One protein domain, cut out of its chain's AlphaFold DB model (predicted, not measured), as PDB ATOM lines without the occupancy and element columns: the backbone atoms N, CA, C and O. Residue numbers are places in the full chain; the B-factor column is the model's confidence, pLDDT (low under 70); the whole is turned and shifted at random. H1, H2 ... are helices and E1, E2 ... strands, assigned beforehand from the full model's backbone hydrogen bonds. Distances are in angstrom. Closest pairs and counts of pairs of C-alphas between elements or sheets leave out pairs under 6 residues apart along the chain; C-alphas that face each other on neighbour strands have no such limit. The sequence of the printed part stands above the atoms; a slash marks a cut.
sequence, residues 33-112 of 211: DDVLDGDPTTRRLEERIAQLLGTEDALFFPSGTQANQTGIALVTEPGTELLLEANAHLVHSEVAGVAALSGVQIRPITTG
ATOM      1  N   ASP A  33       7.541  -9.737 -48.703       97.88
ATOM      2  CA  ASP A  33       6.317 -10.348 -48.191       97.88
ATOM      3  C   ASP A  33       6.682 -11.332 -47.076       97.88
ATOM      4  O   ASP A  33       7.253 -12.394 -47.335       97.88
ATOM      5  N   ASP A  34       6.362 -10.964 -45.837       97.44
ATOM      6  CA  ASP A  34       6.731 -11.743 -44.656       97.44
ATOM      7  C   ASP A  34       6.077 -13.132 -44.600       97.44
ATOM      8  O   ASP A  34       6.652 -14.073 -44.059       97.44
ATOM      9  N   VAL A  35       4.901 -13.291 -45.214       96.50
ATOM     10  CA  VAL A  35       4.151 -14.552 -45.202       96.50
ATOM     11  C   VAL A  35       4.670 -15.518 -46.263       96.50
ATOM     12  O   VAL A  35       4.714 -16.725 -46.024       96.50
ATOM     13  N   LEU A  36       5.014 -15.006 -47.446       95.38
ATOM     14  CA  LEU A  36       5.373 -15.843 -48.591       95.38
ATOM     15  C   LEU A  36       6.863 -16.187 -48.617       95.38
ATOM     16  O   LEU A  36       7.225 -17.364 -48.636       95.38
ATOM     17  N   ASP A  37       7.716 -15.163 -48.600       95.00
ATOM     18  CA  ASP A  37       9.157 -15.301 -48.844       95.00
ATOM     19  C   ASP A  37      10.002 -14.863 -47.630       95.00
ATOM     20  O   ASP A  37      11.192 -15.196 -47.531       95.00
ATOM     21  N   GLY A  38       9.359 -14.199 -46.662       94.38
ATOM     22  CA  GLY A  38       9.926 -13.570 -45.473       94.38
ATOM     23  C   GLY A  38      10.451 -12.166 -45.741       94.38
ATOM     24  O   GLY A  38      11.110 -11.917 -46.754       94.38
ATOM     25  N   ASP A  39      10.215 -11.250 -44.805       98.38
ATOM     26  CA  ASP A  39      10.730  -9.893 -44.912       98.38
ATOM     27  C   ASP A  39      12.190  -9.844 -44.409       98.38
ATOM     28  O   ASP A  39      12.480 -10.255 -43.279       98.38
ATOM     29  N   PRO A  40      13.151  -9.354 -45.219       98.19
ATOM     30  CA  PRO A  40      14.561  -9.363 -44.841       98.19
ATOM     31  C   PRO A  40      14.870  -8.430 -43.663       98.19
ATOM     32  O   PRO A  40      15.832  -8.667 -42.932       98.19
ATOM     33  N   THR A  41      14.090  -7.370 -43.448       98.50
ATOM     34  CA  THR A  41      14.237  -6.504 -42.274       98.50
ATOM     35  C   THR A  41      13.668  -7.165 -41.026       98.50
ATOM     36  O   THR A  41      14.344  -7.137 -39.993       98.50
ATOM     37  N   THR A  42      12.496  -7.794 -41.120       98.19
ATOM     38  CA  THR A  42      11.887  -8.540 -40.008       98.19
ATOM     39  C   THR A  42      12.782  -9.693 -39.558       98.19
ATOM     40  O   THR A  42      13.149  -9.741 -38.385       98.19
ATOM     41  N   ARG A  43      13.276 -10.526 -40.483       97.94
ATOM     42  CA  ARG A  43      14.175 -11.645 -40.146       97.94
ATOM     43  C   ARG A  43      15.444 -11.198 -39.434       97.94
ATOM     44  O   ARG A  43      15.818 -11.758 -38.410       97.94
ATOM     45  N   ARG A  44      16.096 -10.135 -39.921       98.25
ATOM     46  CA  ARG A  44      17.289  -9.584 -39.249       98.25
ATOM     47  C   ARG A  44      16.983  -9.090 -37.836       98.25
ATOM     48  O   ARG A  44      17.859  -9.145 -36.971       98.25
ATOM     49  N   LEU A  45      15.785  -8.545 -37.606       98.31
ATOM     50  CA  LEU A  45      15.349  -8.142 -36.272       98.31
ATOM     51  C   LEU A  45      15.167  -9.372 -35.373       98.31
ATOM     52  O   LEU A  45      15.720  -9.393 -34.276       98.31
ATOM     53  N   GLU A  46      14.444 -10.381 -35.846       98.44
ATOM     54  CA  GLU A  46      14.169 -11.626 -35.121       98.44
ATOM     55  C   GLU A  46      15.454 -12.378 -34.765       98.44
ATOM     56  O   GLU A  46      15.709 -12.618 -33.586       98.44
ATOM     57  N   GLU A  47      16.337 -12.622 -35.738       98.44
ATOM     58  CA  GLU A  47      17.637 -13.273 -35.529       98.44
ATOM     59  C   GLU A  47      18.473 -12.547 -34.470       98.44
ATOM     60  O   GLU A  47      19.072 -13.160 -33.581       98.44
ATOM     61  N   ARG A  48      18.504 -11.211 -34.535       98.38
ATOM     62  CA  ARG A  48      19.246 -10.397 -33.570       98.38
ATOM     63  C   ARG A  48      18.646 -10.486 -32.169       98.38
ATOM     64  O   ARG A  48      19.402 -10.487 -31.199       98.38
ATOM     65  N   ILE A  49      17.320 -10.515 -32.046       98.12
ATOM     66  CA  ILE A  49      16.642 -10.640 -30.751       98.12
ATOM     67  C   ILE A  49      16.838 -12.038 -30.167       98.12
ATOM     68  O   ILE A  49      17.171 -12.139 -28.986       98.12
ATOM     69  N   ALA A  50      16.733 -13.090 -30.980       98.31
ATOM     70  CA  ALA A  50      17.006 -14.460 -30.557       98.31
ATOM     71  C   ALA A  50      18.435 -14.595 -30.007       98.31
ATOM     72  O   ALA A  50      18.641 -15.067 -28.889       98.31
ATOM     73  N   GLN A  51      19.424 -14.046 -30.724       98.38
ATOM     74  CA  GLN A  51      20.816 -13.994 -30.262       98.38
ATOM     75  C   GLN A  51      20.983 -13.201 -28.961       98.38
ATOM     76  O   GLN A  51      21.732 -13.617 -28.079       98.38
ATOM     77  N   LEU A  52      20.304 -12.056 -28.831       98.12
ATOM     78  CA  LEU A  52      20.395 -11.203 -27.645       98.12
ATOM     79  C   LEU A  52      19.825 -11.889 -26.395       98.12
ATOM     80  O   LEU A  52      20.364 -11.710 -25.305       98.12
ATOM     81  N   LEU A  53      18.737 -12.645 -26.553       96.94
ATOM     82  CA  LEU A  53      18.044 -13.328 -25.459       96.94
ATOM     83  C   LEU A  53      18.539 -14.763 -25.231       96.94
ATOM     84  O   LEU A  53      18.166 -15.379 -24.234       96.94
ATOM     85  N   GLY A  54      19.392 -15.287 -26.116       97.12
ATOM     86  CA  GLY A  54      19.890 -16.659 -26.046       97.12
ATOM     87  C   GLY A  54      18.812 -17.710 -26.326       97.12
ATOM     88  O   GLY A  54      18.886 -18.807 -25.774       97.12
ATOM     89  N   THR A  55      17.806 -17.375 -27.137       97.12
ATOM     90  CA  THR A  55      16.754 -18.301 -27.579       97.12
ATOM     91  C   THR A  55      17.062 -18.851 -28.970       97.12
ATOM     92  O   THR A  55      17.871 -18.290 -29.705       97.12
ATOM     93  N   GLU A  56      16.432 -19.974 -29.328       97.75
ATOM     94  CA  GLU A  56      16.614 -20.593 -30.651       97.75
ATOM     95  C   GLU A  56      16.049 -19.722 -31.780       97.75
ATOM     96  O   GLU A  56      16.626 -19.687 -32.862       97.75
ATOM     97  N   ASP A  57      14.953 -19.008 -31.511       96.75
ATOM     98  CA  ASP A  57      14.255 -18.175 -32.490       96.75
ATOM     99  C   ASP A  57      13.503 -17.010 -31.813       96.75
ATOM    100  O   ASP A  57      13.415 -16.947 -30.574       96.75
ATOM    101  N   ALA A  58      12.969 -16.086 -32.616       97.31
ATOM    102  CA  ALA A  58      12.087 -14.994 -32.208       97.31
ATOM    103  C   ALA A  58      11.073 -14.667 -33.320       97.31
ATOM    104  O   ALA A  58      11.329 -14.914 -34.488       97.31
ATOM    105  N   LEU A  59       9.930 -14.076 -32.956       97.31
ATOM    106  CA  LEU A  59       8.887 -13.695 -33.912       97.31
ATOM    107  C   LEU A  59       8.395 -12.272 -33.635       97.31
ATOM    108  O   LEU A  59       8.114 -11.916 -32.484       97.31
ATOM    109  N   PHE A  60       8.291 -11.450 -34.677       98.00
ATOM    110  CA  PHE A  60       7.784 -10.089 -34.587       98.00
ATOM    111  C   PHE A  60       6.255 -10.072 -34.489       98.00
ATOM    112  O   PHE A  60       5.543 -10.711 -35.260       98.00
ATOM    113  N   PHE A  61       5.732  -9.269 -33.559       98.19
ATOM    114  CA  PHE A  61       4.297  -9.053 -33.405       98.19
ATOM    115  C   PHE A  61       3.959  -7.560 -33.441       98.19
ATOM    116  O   PHE A  61       4.682  -6.752 -32.855       98.19
ATOM    117  N   PRO A  62       2.804  -7.182 -34.021       97.75
ATOM    118  CA  PRO A  62       2.313  -5.803 -34.007       97.75
ATOM    119  C   PRO A  62       2.112  -5.196 -32.608       97.75
ATOM    120  O   PRO A  62       2.111  -3.974 -32.464       97.75
ATOM    121  N   SER A  63       1.886  -6.020 -31.578       97.25
ATOM    122  CA  SER A  63       1.681  -5.557 -30.202       97.25
ATOM    123  C   SER A  63       2.131  -6.591 -29.171       97.25
ATOM    124  O   SER A  63       2.123  -7.795 -29.440       97.25
ATOM    125  N   GLY A  64       2.435  -6.123 -27.956       94.38
ATOM    126  CA  GLY A  64       2.715  -7.002 -26.817       94.38
ATOM    127  C   GLY A  64       1.529  -7.899 -26.447       94.38
ATOM    128  O   GLY A  64       1.729  -9.066 -26.131       94.38
ATOM    129  N   THR A  65       0.292  -7.401 -26.573       97.00
ATOM    130  CA  THR A  65      -0.919  -8.211 -26.366       97.00
ATOM    131  C   THR A  65      -0.968  -9.387 -27.333       97.00
ATOM    132  O   THR A  65      -1.174 -10.516 -26.906       97.00
ATOM    133  N   GLN A  66      -0.727  -9.167 -28.629       98.12
ATOM    134  CA  GLN A  66      -0.734 -10.270 -29.591       98.12
ATOM    135  C   GLN A  66       0.389 -11.277 -29.310       98.12
ATOM    136  O   GLN A  66       0.126 -12.475 -29.331       98.12
ATOM    137  N   ALA A  67       1.594 -10.804 -28.972       97.69
ATOM    138  CA  ALA A  67       2.703 -11.677 -28.589       97.69
ATOM    139  C   ALA A  67       2.346 -12.564 -27.382       97.69
ATOM    140  O   ALA A  67       2.541 -13.780 -27.427       97.69
ATOM    141  N   ASN A  68       1.755 -11.982 -26.332       97.06
ATOM    142  CA  ASN A  68       1.321 -12.728 -25.153       97.06
ATOM    143  C   ASN A  68       0.229 -13.752 -25.491       97.06
ATOM    144  O   ASN A  68       0.333 -14.911 -25.092       97.06
ATOM    145  N   GLN A  69      -0.803 -13.352 -26.241       97.62
ATOM    146  CA  GLN A  69      -1.896 -14.254 -26.620       97.62
ATOM    147  C   GLN A  69      -1.400 -15.414 -27.492       97.62
ATOM    148  O   GLN A  69      -1.806 -16.556 -27.276       97.62
ATOM    149  N   THR A  70      -0.480 -15.162 -28.428       97.81
ATOM    150  CA  THR A  70       0.149 -16.227 -29.218       97.81
ATOM    151  C   THR A  70       0.977 -17.158 -28.335       97.81
ATOM    152  O   THR A  70       0.817 -18.372 -28.436       97.81
ATOM    153  N   GLY A  71       1.797 -16.623 -27.426       96.62
ATOM    154  CA  GLY A  71       2.567 -17.440 -26.484       96.62
ATOM    155  C   GLY A  71       1.677 -18.350 -25.635       96.62
ATOM    156  O   GLY A  71       1.960 -19.535 -25.497       96.62
ATOM    157  N   ILE A  72       0.555 -17.826 -25.138       96.94
ATOM    158  CA  ILE A  72      -0.421 -18.601 -24.363       96.94
ATOM    159  C   ILE A  72      -1.044 -19.700 -25.217       96.94
ATOM    160  O   ILE A  72      -1.062 -20.852 -24.790       96.94
ATOM    161  N   ALA A  73      -1.501 -19.380 -26.428       96.50
ATOM    162  CA  ALA A  73      -2.088 -20.365 -27.333       96.50
ATOM    163  C   ALA A  73      -1.121 -21.509 -27.696       96.50
ATOM    164  O   ALA A  73      -1.575 -22.617 -27.967       96.50
ATOM    165  N   LEU A  74       0.194 -21.263 -27.687       96.25
ATOM    166  CA  LEU A  74       1.214 -22.280 -27.963       96.25
ATOM    167  C   LEU A  74       1.497 -23.211 -26.775       96.25
ATOM    168  O   LEU A  74       1.908 -24.349 -26.988       96.25
ATOM    169  N   VAL A  75       1.317 -22.741 -25.537       95.50
ATOM    170  CA  VAL A  75       1.711 -23.482 -24.319       95.50
ATOM    171  C   VAL A  75       0.530 -23.970 -23.480       95.50
ATOM    172  O   VAL A  75       0.731 -24.533 -22.405       95.50
ATOM    173  N   THR A  76      -0.698 -23.746 -23.942       96.81
ATOM    174  CA  THR A  76      -1.922 -24.119 -23.227       96.81
ATOM    175  C   THR A  76      -2.922 -24.815 -24.141       96.81
ATOM    176  O   THR A  76      -2.849 -24.720 -25.364       96.81
ATOM    177  N   GLU A  77      -3.885 -25.504 -23.528       97.25
ATOM    178  CA  GLU A  77      -5.016 -26.120 -24.218       97.25
ATOM    179  C   GLU A  77      -6.339 -25.519 -23.710       97.25
ATOM    180  O   GLU A  77      -6.448 -25.203 -22.517       97.25
ATOM    181  N   PRO A  78      -7.376 -25.378 -24.557       97.94
ATOM    182  CA  PRO A  78      -8.690 -24.935 -24.105       97.94
ATOM    183  C   PRO A  78      -9.238 -25.800 -22.962       97.94
ATOM    184  O   PRO A  78      -9.152 -27.026 -22.992       97.94
ATOM    185  N   GLY A  79      -9.834 -25.161 -21.952       96.69
ATOM    186  CA  GLY A  79     -10.341 -25.828 -20.749       96.69
ATOM    187  C   GLY A  79      -9.299 -26.057 -19.648       96.69
ATOM    188  O   GLY A  79      -9.634 -26.643 -18.619       96.69
ATOM    189  N   THR A  80      -8.060 -25.590 -19.832       96.62
ATOM    190  CA  THR A  80      -7.013 -25.615 -18.795       96.62
ATOM    191  C   THR A  80      -6.964 -24.319 -17.974       96.62
ATOM    192  O   THR A  80      -7.672 -23.346 -18.258       96.62
ATOM    193  N   GLU A  81      -6.138 -24.318 -16.922       96.00
ATOM    194  CA  GLU A  81      -5.880 -23.147 -16.081       96.00
ATOM    195  C   GLU A  81      -4.497 -22.546 -16.365       96.00
ATOM    196  O   GLU A  81      -3.501 -23.265 -16.447       96.00
ATOM    197  N   LEU A  82      -4.428 -21.216 -16.411       94.81
ATOM    198  CA  LEU A  82      -3.188 -20.446 -16.435       94.81
ATOM    199  C   LEU A  82      -3.018 -19.715 -15.097       94.81
ATOM    200  O   LEU A  82      -3.817 -18.842 -14.747       94.81
ATOM    201  N   LEU A  83      -1.977 -20.073 -14.342       93.38
ATOM    202  CA  LEU A  83      -1.632 -19.396 -13.090       93.38
ATOM    203  C   LEU A  83      -0.835 -18.124 -13.395       93.38
ATOM    204  O   LEU A  83       0.228 -18.197 -14.005       93.38
ATOM    205  N   LEU A  84      -1.326 -16.972 -12.940       90.38
ATOM    206  CA  LEU A  84      -0.664 -15.675 -13.120       90.38
ATOM    207  C   LEU A  84      -0.711 -14.866 -11.832       90.38
ATOM    208  O   LEU A  84      -1.648 -15.000 -11.048       90.38
ATOM    209  N   GLU A  85       0.273 -13.993 -11.634       89.25
ATOM    210  CA  GLU A  85       0.195 -12.985 -10.578       89.25
ATOM    211  C   GLU A  85      -1.048 -12.106 -10.788       89.25
ATOM    212  O   GLU A  85      -1.416 -11.788 -11.921       89.25
ATOM    213  N   ALA A  86      -1.733 -11.772  -9.696       90.56
ATOM    214  CA  ALA A  86      -3.054 -11.163  -9.757       90.56
ATOM    215  C   ALA A  86      -3.093  -9.797 -10.447       90.56
ATOM    216  O   ALA A  86      -4.133  -9.467 -11.005       90.56
ATOM    217  N   ASN A  87      -1.987  -9.052 -10.454       89.00
ATOM    218  CA  ASN A  87      -1.845  -7.752 -11.101       89.00
ATOM    219  C   ASN A  87      -1.159  -7.835 -12.479       89.00
ATOM    220  O   ASN A  87      -0.810  -6.800 -13.053       89.00
ATOM    221  N   ALA A  88      -0.957  -9.034 -13.036       91.69
ATOM    222  CA  ALA A  88      -0.332  -9.190 -14.344       91.69
ATOM    223  C   ALA A  88      -1.143  -8.495 -15.454       91.69
ATOM    224  O   ALA A  88      -2.375  -8.491 -15.452       91.69
ATOM    225  N   HIS A  89      -0.443  -7.967 -16.465       93.56
ATOM    226  CA  HIS A  89      -1.047  -7.262 -17.606       93.56
ATOM    227  C   HIS A  89      -2.142  -8.094 -18.302       93.56
ATOM    228  O   HIS A  89      -3.203  -7.582 -18.649       93.56
ATOM    229  N   LEU A  90      -1.923  -9.407 -18.406       93.38
ATOM    230  CA  LEU A  90      -2.869 -10.387 -18.943       93.38
ATOM    231  C   LEU A  90      -4.218 -10.437 -18.210       93.38
ATOM    232  O   LEU A  90      -5.234 -10.769 -18.818       93.38
ATOM    233  N   VAL A  91      -4.237 -10.104 -16.917       92.62
ATOM    234  CA  VAL A  91      -5.453 -10.080 -16.094       92.62
ATOM    235  C   VAL A  91      -6.254  -8.802 -16.347       92.62
ATOM    236  O   VAL A  91      -7.478  -8.853 -16.460       92.62
ATOM    237  N   HIS A  92      -5.581  -7.653 -16.449       92.12
ATOM    238  CA  HIS A  92      -6.240  -6.342 -16.375       92.12
ATOM    239  C   HIS A  92      -6.304  -5.563 -17.688       92.12
ATOM    240  O   HIS A  92      -7.192  -4.730 -17.861       92.12
ATOM    241  N   SER A  93      -5.377  -5.810 -18.606       92.50
ATOM    242  CA  SER A  93      -5.092  -4.903 -19.723       92.50
ATOM    243  C   SER A  93      -5.220  -5.567 -21.095       92.50
ATOM    244  O   SER A  93      -5.021  -4.910 -22.111       92.50
ATOM    245  N   GLU A  94      -5.618  -6.843 -21.142       95.88
ATOM    246  CA  GLU A  94      -5.818  -7.600 -22.390       95.88
ATOM    247  C   GLU A  94      -7.267  -8.065 -22.590       95.88
ATOM    248  O   GLU A  94      -7.530  -8.998 -23.341       95.88
ATOM    249  N   VAL A  95      -8.224  -7.406 -21.925       94.31
ATOM    250  CA  VAL A  95      -9.676  -7.541 -22.177       94.31
ATOM    251  C   VAL A  95     -10.157  -9.002 -22.141       94.31
ATOM    252  O   VAL A  95     -10.920  -9.450 -22.992       94.31
ATOM    253  N   ALA A  96      -9.683  -9.766 -21.152       93.25
ATOM    254  CA  ALA A  96      -9.969 -11.197 -21.012       93.25
ATOM    255  C   ALA A  96      -9.618 -12.044 -22.259       93.25
ATOM    256  O   ALA A  96     -10.217 -13.100 -22.481       93.25
ATOM    257  N   GLY A  97      -8.627 -11.611 -23.049       96.19
ATOM    258  CA  GLY A  97      -8.194 -12.269 -24.284       96.19
ATOM    259  C   GLY A  97      -7.869 -13.748 -24.101       96.19
ATOM    260  O   GLY A  97      -8.297 -14.562 -24.907       96.19
ATOM    261  N   VAL A  98      -7.247 -14.119 -22.978       96.88
ATOM    262  CA  VAL A  98      -6.900 -15.518 -22.669       96.88
ATOM    263  C   VAL A  98      -8.132 -16.427 -22.666       96.88
ATOM    264  O   VAL A  98      -8.134 -17.498 -23.275       96.88
ATOM    265  N   ALA A  99      -9.212 -15.980 -22.023       96.25
ATOM    266  CA  ALA A  99     -10.458 -16.733 -21.979       96.25
ATOM    267  C   ALA A  99     -11.166 -16.719 -23.339       96.25
ATOM    268  O   ALA A  99     -11.670 -17.748 -23.783       96.25
ATOM    269  N   ALA A 100     -11.193 -15.565 -24.008       96.81
ATOM    270  CA  ALA A 100     -11.932 -15.382 -25.254       96.81
ATOM    271  C   ALA A 100     -11.283 -16.072 -26.468       96.81
ATOM    272  O   ALA A 100     -11.994 -16.586 -27.327       96.81
ATOM    273  N   LEU A 101      -9.952 -16.060 -26.554       97.19
ATOM    274  CA  LEU A 101      -9.193 -16.516 -27.720       97.19
ATOM    275  C   LEU A 101      -8.657 -17.935 -27.540       97.19
ATOM    276  O   LEU A 101      -8.691 -18.720 -28.483       97.19
ATOM    277  N   SER A 102      -8.187 -18.270 -26.336       97.62
ATOM    278  CA  SER A 102      -7.578 -19.575 -26.052       97.62
ATOM    279  C   SER A 102      -8.499 -20.510 -25.265       97.62
ATOM    280  O   SER A 102      -8.183 -21.686 -25.119       97.62
ATOM    281  N   GLY A 103      -9.642 -20.033 -24.756       97.69
ATOM    282  CA  GLY A 103     -10.546 -20.855 -23.944       97.69
ATOM    283  C   GLY A 103      -9.926 -21.292 -22.613       97.69
ATOM    284  O   GLY A 103     -10.295 -22.337 -22.079       97.69
ATOM    285  N   VAL A 104      -8.963 -20.523 -22.101       97.88
ATOM    286  CA  VAL A 104      -8.192 -20.842 -20.894       97.88
ATOM    287  C   VAL A 104      -8.657 -19.978 -19.731       97.88
ATOM    288  O   VAL A 104      -8.855 -18.768 -19.867       97.88
ATOM    289  N   GLN A 105      -8.813 -20.591 -18.560       96.88
ATOM    290  CA  GLN A 105      -9.169 -19.870 -17.346       96.88
ATOM    291  C   GLN A 105      -7.910 -19.311 -16.684       96.88
ATOM    292  O   GLN A 105      -7.028 -20.064 -16.278       96.88
ATOM    293  N   ILE A 106      -7.842 -17.993 -16.495       95.69
ATOM    294  CA  ILE A 106      -6.819 -17.423 -15.616       95.69
ATOM    295  C   ILE A 106      -7.215 -17.701 -14.166       95.69
ATOM    296  O   ILE A 106      -8.327 -17.378 -13.745       95.69
ATOM    297  N   ARG A 107      -6.277 -18.238 -13.385       94.00
ATOM    298  CA  ARG A 107      -6.389 -18.359 -11.932       94.00
ATOM    299  C   ARG A 107      -5.339 -17.460 -11.265       94.00
ATOM    300  O   ARG A 107      -4.173 -17.849 -11.164       94.00
ATOM    301  N   PRO A 108      -5.744 -16.260 -10.812       90.44
ATOM    302  CA  PRO A 108      -4.849 -15.315 -10.160       90.44
ATOM    303  C   PRO A 108      -4.237 -15.881  -8.875       90.44
ATOM    304  O   PRO A 108      -4.938 -16.474  -8.052       90.44
ATOM    305  N   ILE A 109      -2.945 -15.634  -8.670       89.88
ATOM    306  CA  ILE A 109      -2.229 -15.895  -7.421       89.88
ATOM    307  C   ILE A 109      -1.708 -14.580  -6.834       89.88
ATOM    308  O   ILE A 109      -1.179 -13.733  -7.545       89.88
ATOM    309  N   THR A 110      -1.846 -14.404  -5.520       83.00
ATOM    310  CA  THR A 110      -1.432 -13.180  -4.801       83.00
ATOM    311  C   THR A 110      -0.201 -13.385  -3.918       83.00
ATOM    312  O   THR A 110       0.372 -12.428  -3.413       83.00
ATOM    313  N   THR A 111       0.229 -14.633  -3.719       77.50
ATOM    314  CA  THR A 111       1.315 -14.994  -2.791       77.50
ATOM    315  C   THR A 111       2.646 -15.279  -3.481       77.50
ATOM    316  O   THR A 111       3.668 -15.385  -2.802       77.50
ATOM    317  N   GLY A 112       2.656 -15.387  -4.816       72.75
ATOM    318  CA  GLY A 112       3.869 -15.660  -5.591       72.75
ATOM    319  C   GLY A 112       4.942 -14.592  -5.377       72.75
ATOM    320  O   GLY A 112       6.090 -14.936  -5.111       72.75
TER     321      GLY A 112
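AT A GLANCE: This is residues 33 to 112 of the 211 residues of the protein "Beta_elim_lyase domain-containing protein" of Gemmatimonadetes bacterium (UniProt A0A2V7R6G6). An elongated, loose chain: H1 lies at one end, a small head of parallel strands E1 and E2 with short helices H3 and H4 at the other, and H2 between, packed on H4. Residues 35 to 41 stand free. The 80 printed residues hold H1 H2 E1 H3 H4 E2, class mixed; radius of gyration of the C-alphas 15.2 A, spans 42 by 26 by 21 A.

HOW THE PARTS SIT: Start at H1, residues 40 to 53, apart from H2, residues 64 to 75. H2 touches H4, residues 97 to 102, with residues 69 to 73 alone, closest C-alphas Ala 73 and Ser 102, 5.7 A. E1, residues 81 to 85, and E2, residues 105 to 109, are parallel; find N 82 and O 105 at 2.8 A. With H3, residues 89 to 92, and H4 between them they make a strand-helix-strand unit, its crossover right-handed. Every O i to N i+4 pair is within hydrogen-bond range in H1, H2 and H4; H3 is too short for one.

IN THESE COORDINATES: Find C-alpha 40 at (14.561, -9.363, -44.841); H1 runs 20.1 A. H2 runs 16.7 A, E1 13.1 A, H3 5.4 A, H4 7.5 A, and E2 12.7 A to C-alpha 109 at (-2.229, -15.895, -7.421).

THE WHOLE: The C-alphas farthest apart, Asp 37 and Thr 111, are 46.7 A apart. The printed part has no cut, no link is long, and no printed residue is under 70 in pLDDT.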